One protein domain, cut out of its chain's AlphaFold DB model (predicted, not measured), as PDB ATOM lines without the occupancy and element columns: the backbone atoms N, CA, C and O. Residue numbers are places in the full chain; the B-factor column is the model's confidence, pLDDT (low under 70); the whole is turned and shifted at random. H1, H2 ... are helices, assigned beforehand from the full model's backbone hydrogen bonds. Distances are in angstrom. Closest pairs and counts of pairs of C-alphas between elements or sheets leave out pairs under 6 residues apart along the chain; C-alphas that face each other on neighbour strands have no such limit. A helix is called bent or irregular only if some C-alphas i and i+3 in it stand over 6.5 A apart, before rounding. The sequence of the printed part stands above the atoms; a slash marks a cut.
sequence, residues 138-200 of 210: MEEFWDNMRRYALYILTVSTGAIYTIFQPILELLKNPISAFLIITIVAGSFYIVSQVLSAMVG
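AT A GLANCE: This is residues 138 to 200 of the 210 residues of the protein "Uncharacterized protein ycf33" of Nelumbo nucifera (UniProt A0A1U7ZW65). Two long helices, H1 and then H2, meet near their ends at a tight turn and make an open, flat V, with nothing packed between the arms. H1, the longer arm, has a kink of 37 degrees near residue 164. The printed part has 63 residues, is all helix with no named strand, and is extended, with a radius of gyration of the C-alphas of 19.1 A and spans of 49 by 40 by 10 A.

HOW THE PARTS SIT: H1, residues 138 to 171, and H2, residues 174 to 199, touch only at the corner by their tight link; the closest C-alphas, those of Leu 171 and Ala 177, are 4.2 A apart. They run opposite ways at a steep tilt of 58 degrees. Residues 138 to 166 and 182 to 200 stand free. In H2 every O i to N i+4 pair is within hydrogen-bond range; in H1, 28 of 30 are.

IN THESE COORDINATES: H1 begins at C-alpha 138 (46.950, 12.687, 70.388) and measures 45.9 A. It is only just irregular: C-alphas 163 and 166 are 6.7 A apart. H2 measures 36.8 A and ends at C-alpha 199 (7.158, 3.333, 56.923).

THE WHOLE: The C-alphas farthest apart, those of Met 138 and Ile 175, are 53.5 A apart. The printed part has no cut. Mean pLDDT of the printed part is 92.7; residue 138 is under 70.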
ATOM      1  N   MET A 138      48.136  11.940  70.837       69.94
ATOM      2  CA  MET A 138      46.950  12.687  70.388       69.94
ATOM      3  C   MET A 138      47.308  13.752  69.355       69.94
ATOM      4  O   MET A 138      46.647  13.846  68.323       69.94
ATOM      5  N   GLU A 139      48.347  14.541  69.619       75.69
ATOM      6  CA  GLU A 139      48.783  15.611  68.719       75.69
ATOM      7  C   GLU A 139      49.289  15.023  67.404       75.69
ATOM      8  O   GLU A 139      48.833  15.417  66.332       75.69
ATOM      9  N   GLU A 140      50.109  13.975  67.471       79.81
ATOM     10  CA  GLU A 140      50.594  13.250  66.302       79.81
ATOM     11  C   GLU A 140      49.468  12.520  65.560       79.81
ATOM     12  O   GLU A 140      49.475  12.499  64.329       79.81
ATOM     13  N   PHE A 141      48.479  11.944  66.259       80.88
ATOM     14  CA  PHE A 141      47.311  11.344  65.608       80.88
ATOM     15  C   PHE A 141      46.501  12.397  64.863       80.88
ATOM     16  O   PHE A 141      46.204  12.205  63.686       80.88
ATOM     17  N   TRP A 142      46.157  13.507  65.513       83.56
ATOM     18  CA  TRP A 142      45.348  14.555  64.902       83.56
ATOM     19  C   TRP A 142      46.096  15.299  63.796       83.56
ATOM     20  O   TRP A 142      45.490  15.600  62.767       83.56
ATOM     21  N   ASP A 143      47.404  15.517  63.922       85.00
ATOM     22  CA  ASP A 143      48.222  16.086  62.849       85.00
ATOM     23  C   ASP A 143      48.328  15.139  61.645       85.00
ATOM     24  O   ASP A 143      48.236  15.574  60.487       85.00
ATOM     25  N   ASN A 144      48.448  13.836  61.897       86.25
ATOM     26  CA  ASN A 144      48.451  12.800  60.869       86.25
ATOM     27  C   ASN A 144      47.070  12.662  60.202       86.25
ATOM     28  O   ASN A 144      46.963  12.652  58.973       86.25
ATOM     29  N   MET A 145      45.995  12.664  60.991       90.19
ATOM     30  CA  MET A 145      44.612  12.650  60.517       90.19
ATOM     31  C   MET A 145      44.279  13.902  59.718       90.19
ATOM     32  O   MET A 145      43.680  13.772  58.660       90.19
ATOM     33  N   ARG A 146      44.702  15.100  60.143       93.00
ATOM     34  CA  ARG A 146      44.528  16.342  59.370       93.00
ATOM     35  C   ARG A 146      45.186  16.211  58.004       93.00
ATOM     36  O   ARG A 146      44.584  16.570  56.994       93.00
ATOM     37  N   ARG A 147      46.409  15.677  57.957       91.31
ATOM     38  CA  ARG A 147      47.138  15.474  56.701       91.31
ATOM     39  C   ARG A 147      46.397  14.510  55.770       91.31
ATOM     40  O   ARG A 147      46.213  14.831  54.598       91.31
ATOM     41  N   TYR A 148      45.919  13.379  56.284       94.38
ATOM     42  CA  TYR A 148      45.148  12.424  55.484       94.38
ATOM     43  C   TYR A 148      43.750  12.919  55.124       94.38
ATOM     44  O   TYR A 148      43.315  12.702  53.999       94.38
ATOM     45  N   ALA A 149      43.068  13.629  56.018       93.94
ATOM     46  CA  ALA A 149      41.776  14.247  55.754       93.94
ATOM     47  C   ALA A 149      41.894  15.267  54.620       93.94
ATOM     48  O   ALA A 149      41.093  15.231  53.691       93.94
ATOM     49  N   LEU A 150      42.932  16.110  54.630       94.81
ATOM     50  CA  LEU A 150      43.208  17.039  53.535       94.81
ATOM     51  C   LEU A 150      43.551  16.312  52.229       94.81
ATOM     52  O   LEU A 150      43.129  16.759  51.163       94.81
ATOM     53  N   TYR A 151      44.264  15.183  52.278       96.06
ATOM     54  CA  TYR A 151      44.513  14.365  51.087       96.06
ATOM     55  C   TYR A 151      43.243  13.732  50.535       96.06
ATOM     56  O   TYR A 151      42.987  13.850  49.340       96.06
ATOM     57  N   ILE A 152      42.426  13.120  51.386       96.69
ATOM     58  CA  ILE A 152      41.137  12.551  50.993       96.69
ATOM     59  C   ILE A 152      40.256  13.655  50.427       96.69
ATOM     60  O   ILE A 152      39.692  13.478  49.354       96.69
ATOM     61  N   LEU A 153      40.190  14.818  51.074       96.25
ATOM     62  CA  LEU A 153      39.420  15.958  50.592       96.25
ATOM     63  C   LEU A 153      39.915  16.426  49.222       96.25
ATOM     64  O   LEU A 153      39.110  16.611  48.321       96.25
ATOM     65  N   THR A 154      41.224  16.570  49.027       96.06
ATOM     66  CA  THR A 154      41.790  17.056  47.758       96.06
ATOM     67  C   THR A 154      41.590  16.043  46.629       96.06
ATOM     68  O   THR A 154      41.126  16.400  45.548       96.06
ATOM     69  N   VAL A 155      41.891  14.767  46.883       96.50
ATOM     70  CA  VAL A 155      41.729  13.682  45.905       96.50
ATOM     71  C   VAL A 155      40.253  13.461  45.581       96.50
ATOM     72  O   VAL A 155      39.897  13.359  44.407       96.50
ATOM     73  N   SER A 156      39.380  13.441  46.593       97.62
ATOM     74  CA  SER A 156      37.934  13.326  46.388       97.62
ATOM     75  C   SER A 156      37.381  14.544  45.666       97.62
ATOM     76  O   SER A 156      36.618  14.356  44.735       97.62
ATOM     77  N   THR A 157      37.809  15.769  45.988       97.06
ATOM     78  CA  THR A 157      37.380  16.978  45.261       97.06
ATOM     79  C   THR A 157      37.783  16.895  43.793       97.06
ATOM     80  O   THR A 157      36.968  17.200  42.927       97.06
ATOM     81  N   GLY A 158      38.996  16.420  43.490       96.38
ATOM     82  CA  GLY A 158      39.427  16.175  42.112       96.38
ATOM     83  C   GLY A 158      38.568  15.127  41.398       96.38
ATOM     84  O   GLY A 158      38.138  15.354  40.269       96.38
ATOM     85  N   ALA A 159      38.264  14.010  42.061       96.19
ATOM     86  CA  ALA A 159      37.412  12.954  41.508       96.19
ATOM     87  C   ALA A 159      35.946  13.396  41.340       96.19
ATOM     88  O   ALA A 159      35.332  13.139  40.309       96.19
ATOM     89  N   ILE A 160      35.386  14.105  42.321       97.12
ATOM     90  CA  ILE A 160      34.070  14.741  42.226       97.12
ATOM     91  C   ILE A 160      34.075  15.704  41.040       97.12
ATOM     92  O   ILE A 160      33.180  15.642  40.205       97.12
ATOM     93  N   TYR A 161      35.098  16.545  40.895       96.31
ATOM     94  CA  TYR A 161      35.148  17.514  39.808       96.31
ATOM     95  C   TYR A 161      35.079  16.843  38.428       96.31
ATOM     96  O   TYR A 161      34.299  17.280  37.586       96.31
ATOM     97  N   THR A 162      35.808  15.746  38.205       95.44
ATOM     98  CA  THR A 162      35.776  15.037  36.914       95.44
ATOM     99  C   THR A 162      34.448  14.328  36.649       95.44
ATOM    100  O   THR A 162      34.014  14.276  35.499       95.44
ATOM    101  N   ILE A 163      33.770  13.825  37.686       95.31
ATOM    102  CA  ILE A 163      32.436  13.214  37.568       95.31
ATOM    103  C   ILE A 163      31.365  14.278  37.286       95.31
ATOM    104  O   ILE A 163      30.463  14.055  36.478       95.31
ATOM    105  N   PHE A 164      31.457  15.445  37.928       93.94
ATOM    106  CA  PHE A 164      30.477  16.524  37.789       93.94
ATOM    107  C   PHE A 164      30.690  17.384  36.541       93.94
ATOM    108  O   PHE A 164      29.721  17.937  36.022       93.94
ATOM    109  N   GLN A 165      31.915  17.479  36.019       94.19
ATOM    110  CA  GLN A 165      32.228  18.230  34.801       94.19
ATOM    111  C   GLN A 165      31.281  17.922  33.618       94.19
ATOM    112  O   GLN A 165      30.689  18.872  33.097       94.19
ATOM    113  N   PRO A 166      31.055  16.655  33.203       89.56
ATOM    114  CA  PRO A 166      30.126  16.354  32.112       89.56
ATOM    115  C   PRO A 166      28.671  16.708  32.455       89.56
ATOM    116  O   PRO A 166      27.923  17.152  31.589       89.56
ATOM    117  N   ILE A 167      28.262  16.564  33.718       91.69
ATOM    118  CA  ILE A 167      26.902  16.894  34.176       91.69
ATOM    119  C   ILE A 167      26.650  18.401  34.044       91.69
ATOM    120  O   ILE A 167      25.599  18.815  33.555       91.69
ATOM    121  N   LEU A 168      27.626  19.226  34.431       90.88
ATOM    122  CA  LEU A 168      27.541  20.682  34.310       90.88
ATOM    123  C   LEU A 168      27.553  21.140  32.847       90.88
ATOM    124  O   LEU A 168      26.856  22.091  32.496       90.88
ATOM    125  N   GLU A 169      28.298  20.456  31.977       90.56
ATOM    126  CA  GLU A 169      28.289  20.742  30.540       90.56
ATOM    127  C   GLU A 169      26.934  20.420  29.901       90.56
ATOM    128  O   GLU A 169      26.401  21.225  29.133       90.56
ATOM    129  N   LEU A 170      26.331  19.294  30.282       89.38
ATOM    130  CA  LEU A 170      24.979  18.924  29.867       89.38
ATOM    131  C   LEU A 170      23.928  19.925  30.365       89.38
ATOM    132  O   LEU A 170      22.949  20.184  29.664       89.38
ATOM    133  N   LEU A 171      24.145  20.534  31.532       88.19
ATOM    134  CA  LEU A 171      23.243  21.537  32.097       88.19
ATOM    135  C   LEU A 171      23.245  22.870  31.322       88.19
ATOM    136  O   LEU A 171      22.311  23.656  31.461       88.19
ATOM    137  N   LYS A 172      24.249  23.133  30.468       92.00
ATOM    138  CA  LYS A 172      24.275  24.333  29.606       92.00
ATOM    139  C   LYS A 172      23.219  24.287  28.500       92.00
ATOM    140  O   LYS A 172      22.800  25.334  28.015       92.00
ATOM    141  N   ASN A 173      22.793  23.090  28.092       94.81
ATOM    142  CA  ASN A 173      21.738  22.916  27.100       94.81
ATOM    143  C   ASN A 173      20.382  22.814  27.817       94.81
ATOM    144  O   ASN A 173      20.191  21.872  28.585       94.81
ATOM    145  N   PRO A 174      19.405  23.701  27.548       90.19
ATOM    146  CA  PRO A 174      18.176  23.794  28.346       90.19
ATOM    147  C   PRO A 174      17.346  22.501  28.342       90.19
ATOM    148  O   PRO A 174      16.771  22.120  29.357       90.19
ATOM    149  N   ILE A 175      17.332  21.782  27.217       94.25
ATOM    150  CA  ILE A 175      16.625  20.500  27.067       94.25
ATOM    151  C   ILE A 175      17.277  19.411  27.930       94.25
ATOM    152  O   ILE A 175      16.598  18.696  28.664       94.25
ATOM    153  N   SER A 176      18.606  19.307  27.872       94.69
ATOM    154  CA  SER A 176      19.363  18.336  28.665       94.69
ATOM    155  C   SER A 176      19.332  18.682  30.156       94.69
ATOM    156  O   SER A 176      19.259  17.785  30.994       94.69
ATOM    157  N   ALA A 177      19.318  19.972  30.501       93.69
ATOM    158  CA  ALA A 177      19.177  20.427  31.876       93.69
ATOM    159  C   ALA A 177      17.857  19.964  32.496       93.69
ATOM    160  O   ALA A 177      17.853  19.388  33.584       93.69
ATOM    161  N   PHE A 178      16.747  20.144  31.775       95.19
ATOM    162  CA  PHE A 178      15.441  19.671  32.225       95.19
ATOM    163  C   PHE A 178      15.409  18.147  32.394       95.19
ATOM    164  O   PHE A 178      14.869  17.654  33.385       95.19
ATOM    165  N   LEU A 179      16.032  17.397  31.479       94.56
ATOM    166  CA  LEU A 179      16.136  15.938  31.571       94.56
ATOM    167  C   LEU A 179      16.894  15.499  32.830       94.56
ATOM    168  O   LEU A 179      16.400  14.650  33.568       94.56
ATOM    169  N   ILE A 180      18.048  16.105  33.115       94.69
ATOM    170  CA  ILE A 180      18.841  15.786  34.311       94.69
ATOM    171  C   ILE A 180      18.051  16.104  35.579       94.69
ATOM    172  O   ILE A 180      17.949  15.256  36.462       94.69
ATOM    173  N   ILE A 181      17.451  17.295  35.658       94.88
ATOM    174  CA  ILE A 181      16.638  17.698  36.813       94.88
ATOM    175  C   ILE A 181      15.471  16.730  37.007       94.88
ATOM    176  O   ILE A 181      15.220  16.303  38.128       94.88
ATOM    177  N   THR A 182      14.798  16.334  35.926       96.00
ATOM    178  CA  THR A 182      13.670  15.395  35.982       96.00
ATOM    179  C   THR A 182      14.109  14.013  36.455       96.00
ATOM    180  O   THR A 182      13.424  13.414  37.277       96.00
ATOM    181  N   ILE A 183      15.254  13.504  35.996       95.69
ATOM    182  CA  ILE A 183      15.787  12.210  36.450       95.69
ATOM    183  C   ILE A 183      16.179  12.278  37.930       95.69
ATOM    184  O   ILE A 183      15.840  11.379  38.699       95.69
ATOM    185  N   VAL A 184      16.850  13.347  38.358       96.06
ATOM    186  CA  VAL A 184      17.276  13.512  39.757       96.06
ATOM    187  C   VAL A 184      16.065  13.692  40.676       96.06
ATOM    188  O   VAL A 184      15.919  12.956  41.647       96.06
ATOM    189  N   ALA A 185      15.149  14.600  40.345       96.94
ATOM    190  CA  ALA A 185      13.929  14.816  41.117       96.94
ATOM    191  C   ALA A 185      13.019  13.579  41.104       96.94
ATOM    192  O   ALA A 185      12.499  13.187  42.143       96.94
ATOM    193  N   GLY A 186      12.869  12.929  39.948       97.50
ATOM    194  CA  GLY A 186      12.081  11.710  39.789       97.50
ATOM    195  C   GLY A 186      12.649  10.543  40.590       97.50
ATOM    196  O   GLY A 186      11.901   9.869  41.293       97.50
ATOM    197  N   SER A 187      13.967  10.330  40.558       97.31
ATOM    198  CA  SER A 187      14.614   9.290  41.369       97.31
ATOM    199  C   SER A 187      14.449   9.553  42.866       97.31
ATOM    200  O   SER A 187      14.065   8.644  43.601       97.31
ATOM    201  N   PHE A 188      14.633  10.799  43.313       97.44
ATOM    202  CA  PHE A 188      14.395  11.185  44.704       97.44
ATOM    203  C   PHE A 188      12.931  10.978  45.119       97.44
ATOM    204  O   PHE A 188      12.655  10.455  46.200       97.44
ATOM    205  N   TYR A 189      11.989  11.340  44.246       97.12
ATOM    206  CA  TYR A 189      10.562  11.143  44.479       97.12
ATOM    207  C   TYR A 189      10.220   9.658  44.614       97.12
ATOM    208  O   TYR A 189       9.578   9.272  45.583       97.12
ATOM    209  N   ILE A 190      10.709   8.803  43.712       96.75
ATOM    210  CA  ILE A 190      10.462   7.355  43.771       96.75
ATOM    211  C   ILE A 190      11.017   6.761  45.068       96.75
ATOM    212  O   ILE A 190      10.306   6.020  45.743       96.75
ATOM    213  N   VAL A 191      12.249   7.108  45.454       97.44
ATOM    214  CA  VAL A 191      12.834   6.649  46.726       97.44
ATOM    215  C   VAL A 191      11.979   7.104  47.908       97.44
ATOM    216  O   VAL A 191      11.685   6.303  48.790       97.44
ATOM    217  N   SER A 192      11.521   8.356  47.896       95.38
ATOM    218  CA  SER A 192      10.625   8.884  48.928       95.38
ATOM    219  C   SER A 192       9.319   8.095  48.995       95.38
ATOM    220  O   SER A 192       8.887   7.746  50.084       95.38
ATOM    221  N   GLN A 193       8.727   7.731  47.854       94.44
ATOM    222  CA  GLN A 193       7.506   6.918  47.819       94.44
ATOM    223  C   GLN A 193       7.730   5.506  48.358       94.44
ATOM    224  O   GLN A 193       6.899   5.006  49.114       94.44
ATOM    225  N   VAL A 194       8.853   4.873  48.011       95.06
ATOM    226  CA  VAL A 194       9.216   3.554  48.547       95.06
ATOM    227  C   VAL A 194       9.378   3.625  50.063       95.06
ATOM    228  O   VAL A 194       8.819   2.793  50.774       95.06
ATOM    229  N   LEU A 195      10.082   4.641  50.568       95.00
ATOM    230  CA  LEU A 195      10.246   4.853  52.006       95.00
ATOM    231  C   LEU A 195       8.905   5.136  52.693       95.00
ATOM    232  O   LEU A 195       8.611   4.508  53.703       95.00
ATOM    233  N   SER A 196       8.066   6.013  52.142       92.56
ATOM    234  CA  SER A 196       6.742   6.323  52.698       92.56
ATOM    235  C   SER A 196       5.837   5.092  52.755       92.56
ATOM    236  O   SER A 196       5.137   4.897  53.748       92.56
ATOM    237  N   ALA A 197       5.891   4.233  51.733       90.75
ATOM    238  CA  ALA A 197       5.161   2.969  51.711       90.75
ATOM    239  C   ALA A 197       5.711   1.962  52.737       90.75
ATOM    240  O   ALA A 197       4.931   1.290  53.407       90.75
ATOM    241  N   MET A 198       7.036   1.877  52.905       93.50
ATOM    242  CA  MET A 198       7.668   0.993  53.897       93.50
ATOM    243  C   MET A 198       7.428   1.446  55.342       93.50
ATOM    244  O   MET A 198       7.238   0.609  56.219       93.50
ATOM    245  N   VAL A 199       7.439   2.756  55.597       92.25
ATOM    246  CA  VAL A 199       7.158   3.333  56.923       92.25
ATOM    247  C   VAL A 199       5.647   3.347  57.210       92.25
ATOM    248  O   VAL A 199       5.244   3.465  58.363       92.25
ATOM    249  N   GLY A 200       4.802   3.181  56.188       86.38
ATOM    250  CA  GLY A 200       3.346   3.134  56.337       86.38
ATOM    251  C   GLY A 200       2.695   4.504  56.542       86.38
ATOM    252  O   GLY A 200       1.563   4.575  57.003       86.38
TER     253      GLY A 200